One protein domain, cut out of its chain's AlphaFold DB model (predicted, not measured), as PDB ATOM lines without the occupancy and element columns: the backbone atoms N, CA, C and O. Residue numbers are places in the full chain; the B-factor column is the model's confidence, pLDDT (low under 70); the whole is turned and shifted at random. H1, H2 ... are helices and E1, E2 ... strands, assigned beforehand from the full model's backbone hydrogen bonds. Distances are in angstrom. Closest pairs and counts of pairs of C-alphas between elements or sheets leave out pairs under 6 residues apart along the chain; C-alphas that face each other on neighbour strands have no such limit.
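Overview. This is residues 20 to 131 of the 195 residues of an uncharacterized protein of Streptomyces sp. DvalAA-43 (UniProt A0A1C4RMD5). A two-stranded hairpin, E1 and E2, runs through the middle of the domain, with helices H1 and H2 packed against one side of it, H1 by E2 and H2 by E1. The last part of the chain printed here folds round the hairpin: short H3 is beside E1, short H4 is out at one end, and H5 is on the side away from H1 and H2, with a gap between it and the strands. The printed part has 112 residues, with two named strands and five named helices in the order E1, E2, H1, H2, H3, H4, H5; the sheet, E1 - E2, is antiparallel and the class is mixed, helices and strands. It is compact, with a radius of gyration of the C-alphas of 13.4 A, and the C-alphas span 40 by 25 by 24 A, an elongated outline.

Along the chain. E1 is residues 31 to 37, 19.8 A from first to last C-alpha, and begins with C-alpha 31 at (-26.496, -25.535, 36.660). E2 is residues 40 to 47, 23.0 A. H1 is residues 61 to 71, 15.4 A, and H2, the longest helix, is residues 81 to 93, 19.2 A, with C-alpha 81 at (-27.592, -36.598, 44.117). H3 is residues 101 to 104, H4 residues 108 to 112, and H5 residues 122 to 129, 11.0 A, with C-alpha 129 at (-31.299, -12.938, 44.983).

Arrangement. E1 and E2 form a hairpin, their directions at 150 degrees; N 33 and O 44 are 2.9 A apart and N 42 and O 35 are 2.8 A apart, within hydrogen-bond range. The closest C-alphas of E2 and H1 are those of Trp 43 and Met 64, 6.7 A apart. Those of E1 and H2 are Glu 33 and Ala 91, 5.2 A apart. H1 and H2 touch, closest at the C-alphas of Ala 65 and Trp 84, 4.9 A apart, and run opposite ways at a steep tilt of 55 degrees. The closest C-alphas of E1 and H3 are those of Leu 35 and Arg 104, 4.7 A apart. Residues 36 to 37 of E1 also pair with residues 105 to 106, parallel. H3 and H5 are close but not clearly touching, with the C-alphas of Arg 104 and Leu 123 7.8 A apart. H5 is apart from E1 and E2, and H4 is apart from H3 and H5. In H1, H4 and H5 every O i to N i+4 pair is within hydrogen-bond range, in H2 7 of 9 are, and H3 is too short for such a pair.

Size, cuts and confidence. The two C-alphas farthest apart, those of Thr 76 and Ala 113, are 42.1 A apart. The printed part has no cut. The link from E2 to H1, 13 residues, is long. The mean pLDDT of the printed part is 84.5; residue 20 and residues 116 to 131, which include H5, are under 70.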
ATOM      1  N   THR A  20     -36.789 -26.495  51.955       66.75
ATOM      2  CA  THR A  20     -37.643 -25.469  51.329       66.75
ATOM      3  C   THR A  20     -36.923 -24.832  50.146       66.75
ATOM      4  O   THR A  20     -36.033 -24.003  50.306       66.75
ATOM      5  N   GLY A  21     -37.275 -25.255  48.931       70.75
ATOM      6  CA  GLY A  21     -36.766 -24.607  47.725       70.75
ATOM      7  C   GLY A  21     -37.405 -23.229  47.500       70.75
ATOM      8  O   GLY A  21     -38.447 -22.923  48.076       70.75
ATOM      9  N   LEU A  22     -36.791 -22.399  46.654       75.81
ATOM     10  CA  LEU A  22     -37.292 -21.047  46.395       75.81
ATOM     11  C   LEU A  22     -38.608 -21.094  45.596       75.81
ATOM     12  O   LEU A  22     -38.718 -21.783  44.571       75.81
ATOM     13  N   THR A  23     -39.621 -20.353  46.051       76.50
ATOM     14  CA  THR A  23     -40.943 -20.301  45.410       76.50
ATOM     15  C   THR A  23     -40.830 -19.849  43.953       76.50
ATOM     16  O   THR A  23     -40.124 -18.902  43.620       76.50
ATOM     17  N   GLY A  24     -41.501 -20.558  43.040       77.81
ATOM     18  CA  GLY A  24     -41.425 -20.277  41.599       77.81
ATOM     19  C   GLY A  24     -40.103 -20.682  40.928       77.81
ATOM     20  O   GLY A  24     -39.942 -20.453  39.729       77.81
ATOM     21  N   ARG A  25     -39.171 -21.301  41.665       83.75
ATOM     22  CA  ARG A  25     -37.867 -21.779  41.161       83.75
ATOM     23  C   ARG A  25     -37.758 -23.308  41.108       83.75
ATOM     24  O   ARG A  25     -36.812 -23.850  40.542       83.75
ATOM     25  N   ILE A  26     -38.749 -24.016  41.652       87.81
ATOM     26  CA  ILE A  26     -38.782 -25.483  41.696       87.81
ATOM     27  C   ILE A  26     -38.957 -26.081  40.299       87.81
ATOM     28  O   ILE A  26     -39.855 -25.716  39.543       87.81
ATOM     29  N   GLY A  27     -38.130 -27.073  39.985       90.69
ATOM     30  CA  GLY A  27     -38.154 -27.813  38.730       90.69
ATOM     31  C   GLY A  27     -37.530 -27.063  37.552       90.69
ATOM     32  O   GLY A  27     -37.600 -27.566  36.430       90.69
ATOM     33  N   VAL A  28     -36.930 -25.893  37.784       93.19
ATOM     34  CA  VAL A  28     -36.296 -25.086  36.735       93.19
ATOM     35  C   VAL A  28     -34.995 -25.743  36.271       93.19
ATOM     36  O   VAL A  28     -34.286 -26.397  37.044       93.19
ATOM     37  N   VAL A  29     -34.710 -25.605  34.973       95.88
ATOM     38  CA  VAL A  29     -33.468 -26.091  34.374       95.88
ATOM     39  C   VAL A  29     -32.337 -25.130  34.711       95.88
ATOM     40  O   VAL A  29     -32.429 -23.950  34.399       95.88
ATOM     41  N   GLY A  30     -31.258 -25.640  35.294       94.06
ATOM     42  CA  GLY A  30     -30.112 -24.818  35.668       94.06
ATOM     43  C   GLY A  30     -28.864 -25.635  35.966       94.06
ATOM     44  O   GLY A  30     -28.903 -26.866  35.978       94.06
ATOM     45  N   GLY A  31     -27.747 -24.949  36.182       94.06
ATOM     46  CA  GLY A  31     -26.496 -25.535  36.660       94.06
ATOM     47  C   GLY A  31     -26.165 -25.085  38.074       94.06
ATOM     48  O   GLY A  31     -26.959 -24.408  38.725       94.06
ATOM     49  N   ILE A  32     -24.993 -25.500  38.542       94.75
ATOM     50  CA  ILE A  32     -24.443 -25.092  39.831       94.75
ATOM     51  C   ILE A  32     -23.284 -24.151  39.547       94.75
ATOM     52  O   ILE A  32     -22.413 -24.470  38.743       94.75
ATOM     53  N   GLU A  33     -23.280 -23.024  40.235       92.62
ATOM     54  CA  GLU A  33     -22.191 -22.063  40.250       92.62
ATOM     55  C   GLU A  33     -21.616 -21.984  41.664       92.62
ATOM     56  O   GLU A  33     -22.240 -22.411  42.643       92.62
ATOM     57  N   SER A  34     -20.392 -21.476  41.777       91.69
ATOM     58  CA  SER A  34     -19.761 -21.281  43.077       91.69
ATOM     59  C   SER A  34     -18.968 -19.988  43.140       91.69
ATOM     60  O   SER A  34     -18.529 -19.445  42.125       91.69
ATOM     61  N   LEU A  35     -18.774 -19.507  44.360       88.75
ATOM     62  CA  LEU A  35     -17.939 -18.357  44.672       88.75
ATOM     63  C   LEU A  35     -17.233 -18.568  46.004       88.75
ATOM     64  O   LEU A  35     -17.593 -19.440  46.793       88.75
ATOM     65  N   VAL A  36     -16.218 -17.757  46.252       88.62
ATOM     66  CA  VAL A  36     -15.487 -17.699  47.507       88.62
ATOM     67  C   VAL A  36     -15.774 -16.357  48.162       88.62
ATOM     68  O   VAL A  36     -15.553 -15.314  47.555       88.62
ATOM     69  N   LEU A  37     -16.238 -16.381  49.405       86.12
ATOM     70  CA  LEU A  37     -16.444 -15.206  50.241       86.12
ATOM     71  C   LEU A  37     -15.641 -15.368  51.529       86.12
ATOM     72  O   LEU A  37     -15.812 -16.356  52.238       86.12
ATOM     73  N   ASP A  38     -14.740 -14.428  51.813       85.81
ATOM     74  CA  ASP A  38     -13.858 -14.469  52.993       85.81
ATOM     75  C   ASP A  38     -13.101 -15.808  53.132       85.81
ATOM     76  O   ASP A  38     -12.882 -16.331  54.222       85.81
ATOM     77  N   GLY A  39     -12.708 -16.392  51.994       88.38
ATOM     78  CA  GLY A  39     -12.017 -17.686  51.930       88.38
ATOM     79  C   GLY A  39     -12.930 -18.914  52.043       88.38
ATOM     80  O   GLY A  39     -12.449 -20.039  51.909       88.38
ATOM     81  N   ARG A  40     -14.238 -18.726  52.237       89.00
ATOM     82  CA  ARG A  40     -15.232 -19.799  52.293       89.00
ATOM     83  C   ARG A  40     -15.905 -19.993  50.942       89.00
ATOM     84  O   ARG A  40     -16.390 -19.032  50.355       89.00
ATOM     85  N   ARG A  41     -15.973 -21.236  50.462       90.81
ATOM     86  CA  ARG A  41     -16.705 -21.552  49.233       90.81
ATOM     87  C   ARG A  41     -18.199 -21.690  49.508       90.81
ATOM     88  O   ARG A  41     -18.587 -22.364  50.456       90.81
ATOM     89  N   LEU A  42     -18.993 -21.053  48.659       89.50
ATOM     90  CA  LEU A  42     -20.448 -21.090  48.637       89.50
ATOM     91  C   LEU A  42     -20.897 -21.546  47.247       89.50
ATOM     92  O   LEU A  42     -20.260 -21.208  46.245       89.50
ATOM     93  N   TRP A  43     -21.996 -22.284  47.189       91.56
ATOM     94  CA  TRP A  43     -22.622 -22.759  45.961       91.56
ATOM     95  C   TRP A  43     -24.050 -22.249  45.845       91.56
ATOM     96  O   TRP A  43     -24.724 -22.012  46.848       91.56
ATOM     97  N   PHE A  44     -24.508 -22.120  44.604       91.62
ATOM     98  CA  PHE A  44     -25.895 -21.813  44.296       91.62
ATOM     99  C   PHE A  44     -26.310 -22.402  42.945       91.62
ATOM    100  O   PHE A  44     -25.488 -22.637  42.058       91.62
ATOM    101  N   GLY A  45     -27.606 -22.654  42.787       92.25
ATOM    102  CA  GLY A  45     -28.219 -23.042  41.525       92.25
ATOM    103  C   GLY A  45     -28.509 -21.825  40.652       92.25
ATOM    104  O   GLY A  45     -28.934 -20.786  41.157       92.25
ATOM    105  N   PHE A  46     -28.334 -21.961  39.339       90.75
ATOM    106  CA  PHE A  46     -28.502 -20.856  38.398       90.75
ATOM    107  C   PHE A  46     -29.110 -21.293  37.058       90.75
ATOM    108  O   PHE A  46     -28.681 -22.281  36.460       90.75
ATOM    109  N   ASP A  47     -30.103 -20.547  36.571       90.56
ATOM    110  CA  ASP A  47     -30.640 -20.673  35.214       90.56
ATOM    111  C   ASP A  47     -29.967 -19.664  34.276       90.56
ATOM    112  O   ASP A  47     -30.324 -18.487  34.240       90.56
ATOM    113  N   PHE A  48     -29.049 -20.165  33.447       86.19
ATOM    114  CA  PHE A  48     -28.324 -19.399  32.424       86.19
ATOM    115  C   PHE A  48     -29.195 -18.850  31.288       86.19
ATOM    116  O   PHE A  48     -28.703 -18.133  30.422       86.19
ATOM    117  N   THR A  49     -30.465 -19.248  31.211       87.12
ATOM    118  CA  THR A  49     -31.386 -18.778  30.169       87.12
ATOM    119  C   THR A  49     -32.131 -17.528  30.615       87.12
ATOM    120  O   THR A  49     -32.381 -16.643  29.799       87.12
ATOM    121  N   SER A  50     -32.532 -17.490  31.886       82.62
ATOM    122  CA  SER A  50     -33.318 -16.400  32.472       82.62
ATOM    123  C   SER A  50     -32.514 -15.497  33.408       82.62
ATOM    124  O   SER A  50     -33.080 -14.559  33.962       82.62
ATOM    125  N   ASP A  51     -31.215 -15.765  33.552       82.12
ATOM    126  CA  ASP A  51     -30.289 -15.088  34.461       82.12
ATOM    127  C   ASP A  51     -30.791 -15.050  35.907       82.12
ATOM    128  O   ASP A  51     -30.824 -14.012  36.569       82.12
ATOM    129  N   GLN A  52     -31.198 -16.218  36.405       82.19
ATOM    130  CA  GLN A  52     -31.951 -16.324  37.646       82.19
ATOM    131  C   GLN A  52     -31.342 -17.317  38.632       82.19
ATOM    132  O   GLN A  52     -31.043 -18.462  38.287       82.19
ATOM    133  N   VAL A  53     -31.246 -16.905  39.896       86.62
ATOM    134  CA  VAL A  53     -30.861 -17.788  41.001       86.62
ATOM    135  C   VAL A  53     -31.985 -18.769  41.328       86.62
ATOM    136  O   VAL A  53     -33.168 -18.417  41.360       86.62
ATOM    137  N   LEU A  54     -31.603 -20.024  41.550       87.75
ATOM    138  CA  LEU A  54     -32.508 -21.143  41.801       87.75
ATOM    139  C   LEU A  54     -32.397 -21.706  43.217       87.75
ATOM    140  O   LEU A  54     -33.253 -22.500  43.600       87.75
ATOM    141  N   SER A  55     -31.370 -21.326  43.979       86.44
ATOM    142  CA  SER A  55     -31.182 -21.771  45.358       86.44
ATOM    143  C   SER A  55     -30.649 -20.659  46.257       86.44
ATOM    144  O   SER A  55     -29.994 -19.746  45.758       86.44
ATOM    145  N   PRO A  56     -30.826 -20.783  47.582       85.44
ATOM    146  CA  PRO A  56     -30.024 -20.032  48.535       85.44
ATOM    147  C   PRO A  56     -28.522 -20.302  48.356       85.44
ATOM    148  O   PRO A  56     -28.131 -21.269  47.685       85.44
ATOM    149  N   LEU A  57     -27.689 -19.493  49.012       86.06
ATOM    150  CA  LEU A  57     -26.266 -19.791  49.174       86.06
ATOM    151  C   LEU A  57     -26.072 -20.947  50.156       86.06
ATOM    152  O   LEU A  57     -26.393 -20.845  51.341       86.06
ATOM    153  N   ILE A  58     -25.502 -22.037  49.662       87.06
ATOM    154  CA  ILE A  58     -25.233 -23.242  50.441       87.06
ATOM    155  C   ILE A  58     -23.722 -23.393  50.580       87.06
ATOM    156  O   ILE A  58     -22.984 -23.277  49.607       87.06
ATOM    157  N   ASP A  59     -23.249 -23.626  51.797       88.69
ATOM    158  CA  ASP A  59     -21.827 -23.688  52.152       88.69
ATOM    159  C   ASP A  59     -21.306 -25.119  52.373       88.69
ATOM    160  O   ASP A  59     -20.135 -25.314  52.711       88.69
ATOM    161  N   ASP A  60     -22.169 -26.109  52.146       93.00
ATOM    162  CA  ASP A  60     -21.880 -27.534  52.203       93.00
ATOM    163  C   ASP A  60     -22.162 -28.187  50.840       93.00
ATOM    164  O   ASP A  60     -23.252 -28.078  50.270       93.00
ATOM    165  N   ALA A  61     -21.148 -28.856  50.292       95.19
ATOM    166  CA  ALA A  61     -21.200 -29.428  48.952       95.19
ATOM    167  C   ALA A  61     -22.263 -30.535  48.824       95.19
ATOM    168  O   ALA A  61     -22.947 -30.623  47.797       95.19
ATOM    169  N   ASP A  62     -22.428 -31.356  49.863       96.44
ATOM    170  CA  ASP A  62     -23.392 -32.454  49.867       96.44
ATOM    171  C   ASP A  62     -24.821 -31.907  50.003       96.44
ATOM    172  O   ASP A  62     -25.729 -32.350  49.295       96.44
ATOM    173  N   ALA A  63     -25.021 -30.882  50.834       94.38
ATOM    174  CA  ALA A  63     -26.286 -30.170  50.959       94.38
ATOM    175  C   ALA A  63     -26.691 -29.496  49.640       94.38
ATOM    176  O   ALA A  63     -27.860 -29.566  49.253       94.38
ATOM    177  N   MET A  64     -25.741 -28.909  48.902       95.12
ATOM    178  CA  MET A  64     -26.013 -28.332  47.583       95.12
ATOM    179  C   MET A  64     -26.450 -29.410  46.581       95.12
ATOM    180  O   MET A  64     -27.417 -29.220  45.838       95.12
ATOM    181  N   ALA A  65     -25.782 -30.568  46.570       97.19
ATOM    182  CA  ALA A  65     -26.158 -31.682  45.700       97.19
ATOM    183  C   ALA A  65     -27.560 -32.225  46.034       97.19
ATOM    184  O   ALA A  65     -28.368 -32.461  45.129       97.19
ATOM    185  N   GLN A  66     -27.879 -32.366  47.323       96.19
ATOM    186  CA  GLN A  66     -29.204 -32.774  47.797       96.19
ATOM    187  C   GLN A  66     -30.287 -31.761  47.416       96.19
ATOM    188  O   GLN A  66     -31.360 -32.153  46.947       96.19
ATOM    189  N   TYR A  67     -30.008 -30.464  47.575       94.44
ATOM    190  CA  TYR A  67     -30.911 -29.397  47.157       94.44
ATOM    191  C   TYR A  67     -31.217 -29.504  45.660       94.44
ATOM    192  O   TYR A  67     -32.382 -29.550  45.256       94.44
ATOM    193  N   ALA A  68     -30.175 -29.607  44.832       95.94
ATOM    194  CA  ALA A  68     -30.320 -29.654  43.383       95.94
ATOM    195  C   ALA A  68     -31.084 -30.904  42.915       95.94
ATOM    196  O   ALA A  68     -31.974 -30.800  42.068       95.94
ATOM    197  N   ALA A  69     -30.828 -32.070  43.516       96.69
ATOM    198  CA  ALA A  69     -31.562 -33.301  43.214       96.69
ATOM    199  C   ALA A  69     -33.070 -33.158  43.458       96.69
ATOM    200  O   ALA A  69     -33.897 -33.622  42.666       96.69
ATOM    201  N   ARG A  70     -33.444 -32.473  44.543       95.06
ATOM    202  CA  ARG A  70     -34.846 -32.267  44.916       95.06
ATOM    203  C   ARG A  70     -35.511 -31.210  44.039       95.06
ATOM    204  O   ARG A  70     -36.587 -31.464  43.487       95.06
ATOM    205  N   HIS A  71     -34.852 -30.070  43.849       93.62
ATOM    206  CA  HIS A  71     -35.507 -28.844  43.387       93.62
ATOM    207  C   HIS A  71     -35.116 -28.394  41.980       93.62
ATOM    208  O   HIS A  71     -35.839 -27.593  41.402       93.62
ATOM    209  N   MET A  72     -34.042 -28.912  41.384       95.38
ATOM    210  CA  MET A  72     -33.531 -28.450  40.087       95.38
ATOM    211  C   MET A  72     -33.605 -29.533  39.011       95.38
ATOM    212  O   MET A  72     -33.755 -30.729  39.286       95.38
ATOM    213  N   ARG A  73     -33.524 -29.121  37.745       96.88
ATOM    214  CA  ARG A  73     -33.514 -30.024  36.586       96.88
ATOM    215  C   ARG A  73     -32.354 -29.702  35.653       96.88
ATOM    216  O   ARG A  73     -31.824 -28.598  35.638       96.88
ATOM    217  N   GLN A  74     -31.992 -30.680  34.835       96.25
ATOM    218  CA  GLN A  74     -31.169 -30.483  33.646       96.25
ATOM    219  C   GLN A  74     -32.050 -30.516  32.400       96.25
ATOM    220  O   GLN A  74     -33.199 -30.959  32.440       96.25
ATOM    221  N   ARG A  75     -31.489 -30.143  31.245       93.88
ATOM    222  CA  ARG A  75     -32.179 -30.277  29.945       93.88
ATOM    223  C   ARG A  75     -32.617 -31.715  29.641       93.88
ATOM    224  O   ARG A  75     -33.536 -31.929  28.861       93.88
ATOM    225  N   THR A  76     -31.959 -32.692  30.257       95.81
ATOM    226  CA  THR A  76     -32.259 -34.124  30.145       95.81
ATOM    227  C   THR A  76     -33.237 -34.637  31.208       95.81
ATOM    228  O   THR A  76     -33.560 -35.821  31.200       95.81
ATOM    229  N   GLY A  77     -33.745 -33.768  32.088       95.44
ATOM    230  CA  GLY A  77     -34.723 -34.103  33.121       95.44
ATOM    231  C   GLY A  77     -34.156 -34.065  34.541       95.44
ATOM    232  O   GLY A  77     -33.234 -33.307  34.845       95.44
ATOM    233  N   ALA A  78     -34.771 -34.845  35.431       96.94
ATOM    234  CA  ALA A  78     -34.325 -34.995  36.813       96.94
ATOM    235  C   ALA A  78     -33.100 -35.914  36.897       96.94
ATOM    236  O   ALA A  78     -33.008 -36.892  36.155       96.94
ATOM    237  N   HIS A  79     -32.205 -35.611  37.834       97.75
ATOM    238  CA  HIS A  79     -31.011 -36.401  38.128       97.75
ATOM    239  C   HIS A  79     -30.866 -36.605  39.630       97.75
ATOM    240  O   HIS A  79     -31.408 -35.827  40.417       97.75
ATOM    241  N   ASP A  80     -30.149 -37.661  40.001       97.75
ATOM    242  CA  ASP A  80     -29.891 -38.005  41.394       97.75
ATOM    243  C   ASP A  80     -28.765 -37.167  42.019       97.75
ATOM    244  O   ASP A  80     -28.057 -36.410  41.351       97.75
ATOM    245  N   GLU A  81     -28.599 -37.315  43.331       97.19
ATOM    246  CA  GLU A  81     -27.592 -36.598  44.117       97.19
ATOM    247  C   GLU A  81     -26.160 -36.863  43.625       97.19
ATOM    248  O   GLU A  81     -25.328 -35.962  43.665       97.19
ATOM    249  N   SER A  82     -25.864 -38.058  43.099       98.31
ATOM    250  CA  SER A  82     -24.516 -38.413  42.629       98.31
ATOM    251  C   SER A  82     -24.122 -37.665  41.356       98.31
ATOM    252  O   SER A  82     -22.956 -37.307  41.166       98.31
ATOM    253  N   TYR A  83     -25.099 -37.401  40.490       98.12
ATOM    254  CA  TYR A  83     -24.922 -36.550  39.326       98.12
ATOM    255  C   TYR A  83     -24.693 -35.096  39.750       98.12
ATOM    256  O   TYR A  83     -23.741 -34.458  39.296       98.12
ATOM    257  N   TRP A  84     -25.522 -34.575  40.657       98.06
ATOM    258  CA  TRP A  84     -25.383 -33.196  41.122       98.06
ATOM    259  C   TRP A  84     -24.087 -32.967  41.899       98.06
ATOM    260  O   TRP A  84     -23.457 -31.935  41.699       98.06
ATOM    261  N   ALA A  85     -23.611 -33.941  42.679       98.00
ATOM    262  CA  ALA A  85     -22.315 -33.871  43.351       98.00
ATOM    263  C   ALA A  85     -21.146 -33.684  42.363       98.00
ATOM    264  O   ALA A  85     -20.207 -32.940  42.644       98.00
ATOM    265  N   GLN A  86     -21.211 -34.291  41.171       97.94
ATOM    266  CA  GLN A  86     -20.206 -34.059  40.123       97.94
ATOM    267  C   GLN A  86     -20.257 -32.621  39.593       97.94
ATOM    268  O   GLN A  86     -19.210 -32.029  39.323       97.94
ATOM    269  N   LEU A  87     -21.452 -32.036  39.472       97.19
ATOM    270  CA  LEU A  87     -21.607 -30.635  39.076       97.19
ATOM    271  C   LEU A  87     -21.135 -29.671  40.169       97.19
ATOM    272  O   LEU A  87     -20.466 -28.697  39.844       97.19
ATOM    273  N   VAL A  88     -21.383 -29.972  41.447       97.00
ATOM    274  CA  VAL A  88     -20.842 -29.208  42.587       97.00
ATOM    275  C   VAL A  88     -19.314 -29.162  42.539       97.00
ATOM    276  O   VAL A  88     -18.729 -28.090  42.684       97.00
ATOM    277  N   GLN A  89     -18.662 -30.303  42.286       96.50
ATOM    278  CA  GLN A  89     -17.205 -30.372  42.120       96.50
ATOM    279  C   GLN A  89     -16.738 -29.584  40.889       96.50
ATOM    280  O   GLN A  89     -15.801 -28.797  40.970       96.50
ATOM    281  N   THR A  90     -17.432 -29.738  39.760       95.19
ATOM    282  CA  THR A  90     -17.098 -29.021  38.519       95.19
ATOM    283  C   THR A  90     -17.189 -27.505  38.697       95.19
ATOM    284  O   THR A  90     -16.329 -26.791  38.185       95.19
ATOM    285  N   ALA A  91     -18.173 -27.023  39.462       93.56
ATOM    286  CA  ALA A  91     -18.396 -25.606  39.749       93.56
ATOM    287  C   ALA A  91     -17.266 -24.957  40.570       93.56
ATOM    288  O   ALA A  91     -17.156 -23.731  40.613       93.56
ATOM    289  N   VAL A  92     -16.423 -25.753  41.241       92.19
ATOM    290  CA  VAL A  92     -15.221 -25.259  41.937       92.19
ATOM    291  C   VAL A  92     -14.172 -24.801  40.933       92.19
ATOM    292  O   VAL A  92     -13.530 -23.771  41.122       92.19
ATOM    293  N   GLU A  93     -13.988 -25.579  39.871       89.31
ATOM    294  CA  GLU A  93     -12.938 -25.371  38.879       89.31
ATOM    295  C   GLU A  93     -13.425 -24.458  37.751       89.31
ATOM    296  O   GLU A  93     -12.712 -23.547  37.325       89.31
ATOM    297  N   ASN A  94     -14.674 -24.635  37.326       88.12
ATOM    298  CA  ASN A  94     -15.254 -23.996  36.153       88.12
ATOM    299  C   ASN A  94     -16.466 -23.149  36.541       88.12
ATOM    300  O   ASN A  94     -17.191 -23.475  37.471       88.12
ATOM    301  N   SER A  95     -16.654 -22.043  35.832       87.12
ATOM    302  CA  SER A  95     -17.857 -21.219  35.910       87.12
ATOM    303  C   SER A  95     -18.252 -20.856  34.494       87.12
ATOM    304  O   SER A  95     -17.393 -20.502  33.681       87.12
ATOM    305  N   ASP A  96     -19.545 -20.941  34.208       85.19
ATOM    306  CA  ASP A  96     -20.098 -20.481  32.938       85.19
ATOM    307  C   ASP A  96     -20.419 -18.971  32.990       85.19
ATOM    308  O   ASP A  96     -20.729 -18.363  31.964       85.19
ATOM    309  N   LEU A  97     -20.285 -18.341  34.168       83.06
ATOM    310  CA  LEU A  97     -20.471 -16.902  34.384       83.06
ATOM    311  C   LEU A  97     -19.179 -16.101  34.215       83.06
ATOM    312  O   LEU A  97     -19.185 -15.008  33.644       83.06
ATOM    313  N   VAL A  98     -18.066 -16.621  34.734       82.81
ATOM    314  CA  VAL A  98     -16.773 -15.929  34.739       82.81
ATOM    315  C   VAL A  98     -15.639 -16.859  34.341       82.81
ATOM    316  O   VAL A  98     -15.611 -18.039  34.670       82.81
ATOM    317  N   ARG A  99     -14.650 -16.306  33.637       80.00
ATOM    318  CA  ARG A  99     -13.537 -17.098  33.093       80.00
ATOM    319  C   ARG A  99     -12.485 -17.462  34.143       80.00
ATOM    320  O   ARG A  99     -11.743 -18.423  33.953       80.00
ATOM    321  N   HIS A 100     -12.362 -16.650  35.186       81.06
ATOM    322  CA  HIS A 100     -11.242 -16.676  36.121       81.06
ATOM    323  C   HIS A 100     -11.750 -16.823  37.561       81.06
ATOM    324  O   HIS A 100     -12.708 -16.153  37.941       81.06
ATOM    325  N   ASP A 101     -11.112 -17.684  38.363       78.31
ATOM    326  CA  ASP A 101     -11.517 -17.968  39.754       78.31
ATOM    327  C   ASP A 101     -11.421 -16.718  40.647       78.31
ATOM    328  O   ASP A 101     -12.232 -16.501  41.547       78.31
ATOM    329  N   GLU A 102     -10.490 -15.820  40.329       81.88
ATOM    330  CA  GLU A 102     -10.316 -14.546  41.022       81.88
ATOM    331  C   GLU A 102     -11.526 -13.615  40.834       81.88
ATOM    332  O   GLU A 102     -11.762 -12.741  41.660       81.88
ATOM    333  N   GLN A 103     -12.324 -13.810  39.776       81.88
ATOM    334  CA  GLN A 103     -13.560 -13.056  39.525       81.88
ATOM    335  C   GLN A 103     -14.764 -13.614  40.295       81.88
ATOM    336  O   GLN A 103     -15.839 -13.029  40.266       81.88
ATOM    337  N   ARG A 104     -14.605 -14.743  40.984       84.50
ATOM    338  CA  ARG A 104     -15.614 -15.314  41.885       84.50
ATOM    339  C   ARG A 104     -15.093 -15.385  43.318       84.50
ATOM    340  O   ARG A 104     -15.592 -16.179  44.100       84.50
ATOM    341  N   THR A 105     -14.090 -14.573  43.655       86.19
ATOM    342  CA  THR A 105     -13.503 -14.494  44.995       86.19
ATOM    343  C   THR A 105     -13.662 -13.086  45.551       86.19
ATOM    344  O   THR A 105     -13.188 -12.119  44.960       86.19
ATOM    345  N   PHE A 106     -14.303 -12.980  46.709       83.88
ATOM    346  CA  PHE A 106     -14.658 -11.727  47.359       83.88
ATOM    347  C   PHE A 106     -14.270 -11.755  48.833       83.88
ATOM    348  O   PHE A 106     -14.141 -12.819  49.447       83.88
ATOM    349  N   THR A 107     -14.138 -10.570  49.418       83.62
ATOM    350  CA  THR A 107     -14.149 -10.410  50.871       83.62
ATOM    351  C   THR A 107     -15.328  -9.536  51.262       83.62
ATOM    352  O   THR A 107     -15.710  -8.634  50.515       83.62
ATOM    353  N   THR A 108     -15.898  -9.757  52.444       79.50
ATOM    354  CA  THR A 108     -16.958  -8.885  52.969       79.50
ATOM    355  C   THR A 108     -16.465  -7.439  53.013       79.50
ATOM    356  O   THR A 108     -17.167  -6.530  52.580       79.50
ATOM    357  N   GLN A 109     -15.204  -7.232  53.405       80.56
ATOM    358  CA  GLN A 109     -14.570  -5.915  53.415       80.56
ATOM    359  C   GLN A 109     -14.552  -5.242  52.030       80.56
ATOM    360  O   GLN A 109     -14.796  -4.040  51.934       80.56
ATOM    361  N   SER A 110     -14.245  -5.979  50.953       77.06
ATOM    362  CA  SER A 110     -14.202  -5.402  49.606       77.06
ATOM    363  C   SER A 110     -15.608  -5.093  49.089       77.06
ATOM    364  O   SER A 110     -15.823  -4.037  48.497       77.06
ATOM    365  N   LEU A 111     -16.584  -5.957  49.383       77.12
ATOM    366  CA  LEU A 111     -17.993  -5.730  49.052       77.12
ATOM    367  C   LEU A 111     -18.567  -4.508  49.789       77.12
ATOM    368  O   LEU A 111     -19.218  -3.671  49.167       77.12
ATOM    369  N   GLU A 112     -18.267  -4.347  51.081       73.25
ATOM    370  CA  GLU A 112     -18.645  -3.171  51.883       73.25
ATOM    371  C   GLU A 112     -18.041  -1.868  51.344       73.25
ATOM    372  O   GLU A 112     -18.678  -0.816  51.382       73.25
ATOM    373  N   ALA A 113     -16.820  -1.933  50.812       75.31
ATOM    374  CA  ALA A 113     -16.152  -0.796  50.186       75.31
ATOM    375  C   ALA A 113     -16.677  -0.479  48.771       75.31
ATOM    376  O   ALA A 113     -16.230   0.494  48.163       75.31
ATOM    377  N   GLY A 114     -17.601  -1.286  48.232       70.75
ATOM    378  CA  GLY A 114     -18.067  -1.184  46.847       70.75
ATOM    379  C   GLY A 114     -17.027  -1.636  45.817       70.75
ATOM    380  O   GLY A 114     -17.175  -1.360  44.630       70.75
ATOM    381  N   ASP A 115     -15.983  -2.341  46.245       73.06
ATOM    382  CA  ASP A 115     -14.888  -2.827  45.411       73.06
ATOM    383  C   ASP A 115     -15.020  -4.339  45.175       73.06
ATOM    384  O   ASP A 115     -14.244  -5.164  45.653       73.06
ATOM    385  N   ALA A 116     -16.053  -4.722  44.425       64.88
ATOM    386  CA  ALA A 116     -16.222  -6.103  43.953       64.88
ATOM    387  C   ALA A 116     -15.329  -6.438  42.735       64.88
ATOM    388  O   ALA A 116     -15.529  -7.456  42.067       64.88
ATOM    389  N   GLY A 117     -14.363  -5.568  42.405       66.88
ATOM    390  CA  GLY A 117     -13.446  -5.752  41.284       66.88
ATOM    391  C   GLY A 117     -14.148  -5.904  39.921       66.88
ATOM    392  O   GLY A 117     -15.256  -5.411  39.719       66.88
ATOM    393  N   PRO A 118     -13.538  -6.592  38.938       61.16
ATOM    394  CA  PRO A 118     -14.122  -6.777  37.602       61.16
ATOM    395  C   PRO A 118     -15.385  -7.657  37.581       61.16
ATOM    396  O   PRO A 118     -16.032  -7.771  36.541       61.16
ATOM    397  N   ALA A 119     -15.741  -8.271  38.710       59.62
ATOM    398  CA  ALA A 119     -16.923  -9.106  38.875       59.62
ATOM    399  C   ALA A 119     -18.165  -8.334  39.358       59.62
ATOM    400  O   ALA A 119     -19.229  -8.934  39.503       59.62
ATOM    401  N   HIS A 120     -18.053  -7.011  39.539       55.53
ATOM    402  CA  HIS A 120     -19.092  -6.096  40.044       55.53
ATOM    403  C   HIS A 120     -20.429  -6.109  39.268       55.53
ATOM    404  O   HIS A 120     -21.381  -5.457  39.674       55.53
ATOM    405  N   GLY A 121     -20.516  -6.818  38.140       61.44
ATOM    406  CA  GLY A 121     -21.755  -7.011  37.387       61.44
ATOM    407  C   GLY A 121     -22.625  -8.146  37.942       61.44
ATOM    408  O   GLY A 121     -23.108  -8.093  39.069       61.44
ATOM    409  N   HIS A 122     -22.843  -9.175  37.117       57.31
ATOM    410  CA  HIS A 122     -23.843 -10.231  37.331       57.31
ATOM    411  C   HIS A 122     -23.777 -10.889  38.717       57.31
ATOM    412  O   HIS A 122     -24.820 -11.108  39.312       57.31
ATOM    413  N   LEU A 123     -22.594 -11.135  39.284       60.47
ATOM    414  CA  LEU A 123     -22.471 -11.802  40.585       60.47
ATOM    415  C   LEU A 123     -23.107 -11.027  41.749       60.47
ATOM    416  O   LEU A 123     -23.628 -11.663  42.656       60.47
ATOM    417  N   LEU A 124     -23.137  -9.690  41.717       57.69
ATOM    418  CA  LEU A 124     -23.754  -8.905  42.793       57.69
ATOM    419  C   LEU A 124     -25.285  -9.010  42.779       57.69
ATOM    420  O   LEU A 124     -25.890  -9.186  43.829       57.69
ATOM    421  N   TYR A 125     -25.911  -9.000  41.599       57.16
ATOM    422  CA  TYR A 125     -27.353  -9.260  41.470       57.16
ATOM    423  C   TYR A 125     -27.724 -10.673  41.952       57.16
ATOM    424  O   TYR A 125     -28.743 -10.878  42.607       57.16
ATOM    425  N   LEU A 126     -26.866 -11.650  41.658       58.22
ATOM    426  CA  LEU A 126     -27.087 -13.049  42.022       58.22
ATOM    427  C   LEU A 126     -26.917 -13.293  43.521       58.22
ATOM    428  O   LEU A 126     -27.620 -14.111  44.100       58.22
ATOM    429  N   LEU A 127     -26.017 -12.560  44.160       61.75
ATOM    430  CA  LEU A 127     -25.811 -12.638  45.598       61.75
ATOM    431  C   LEU A 127     -26.993 -12.073  46.394       61.75
ATOM    432  O   LEU A 127     -27.370 -12.671  47.393       61.75
ATOM    433  N   ASP A 128     -27.605 -10.987  45.919       59.03
ATOM    434  CA  ASP A 128     -28.822 -10.406  46.504       59.03
ATOM    435  C   ASP A 128     -29.993 -11.408  46.423       59.03
ATOM    436  O   ASP A 128     -30.572 -11.802  47.437       59.03
ATOM    437  N   ALA A 129     -30.235 -11.962  45.229       56.66
ATOM    438  CA  ALA A 129     -31.299 -12.938  44.983       56.66
ATOM    439  C   ALA A 129     -31.108 -14.286  45.711       56.66
ATOM    440  O   ALA A 129     -32.081 -14.980  45.996       56.66
ATOM    441  N   ALA A 130     -29.867 -14.679  46.011       56.22
ATOM    442  CA  ALA A 130     -29.563 -15.909  46.749       56.22
ATOM    443  C   ALA A 130     -29.724 -15.765  48.274       56.22
ATOM    444  O   ALA A 130     -29.592 -16.752  49.002       56.22
ATOM    445  N   THR A 131     -29.980 -14.546  48.756       60.00
ATOM    446  CA  THR A 131     -30.200 -14.236  50.176       60.00
ATOM    447  C   THR A 131     -31.648 -13.885  50.513       60.00
ATOM    448  O   THR A 131     -31.957 -13.702  51.688       60.00
TER     449      THR A 131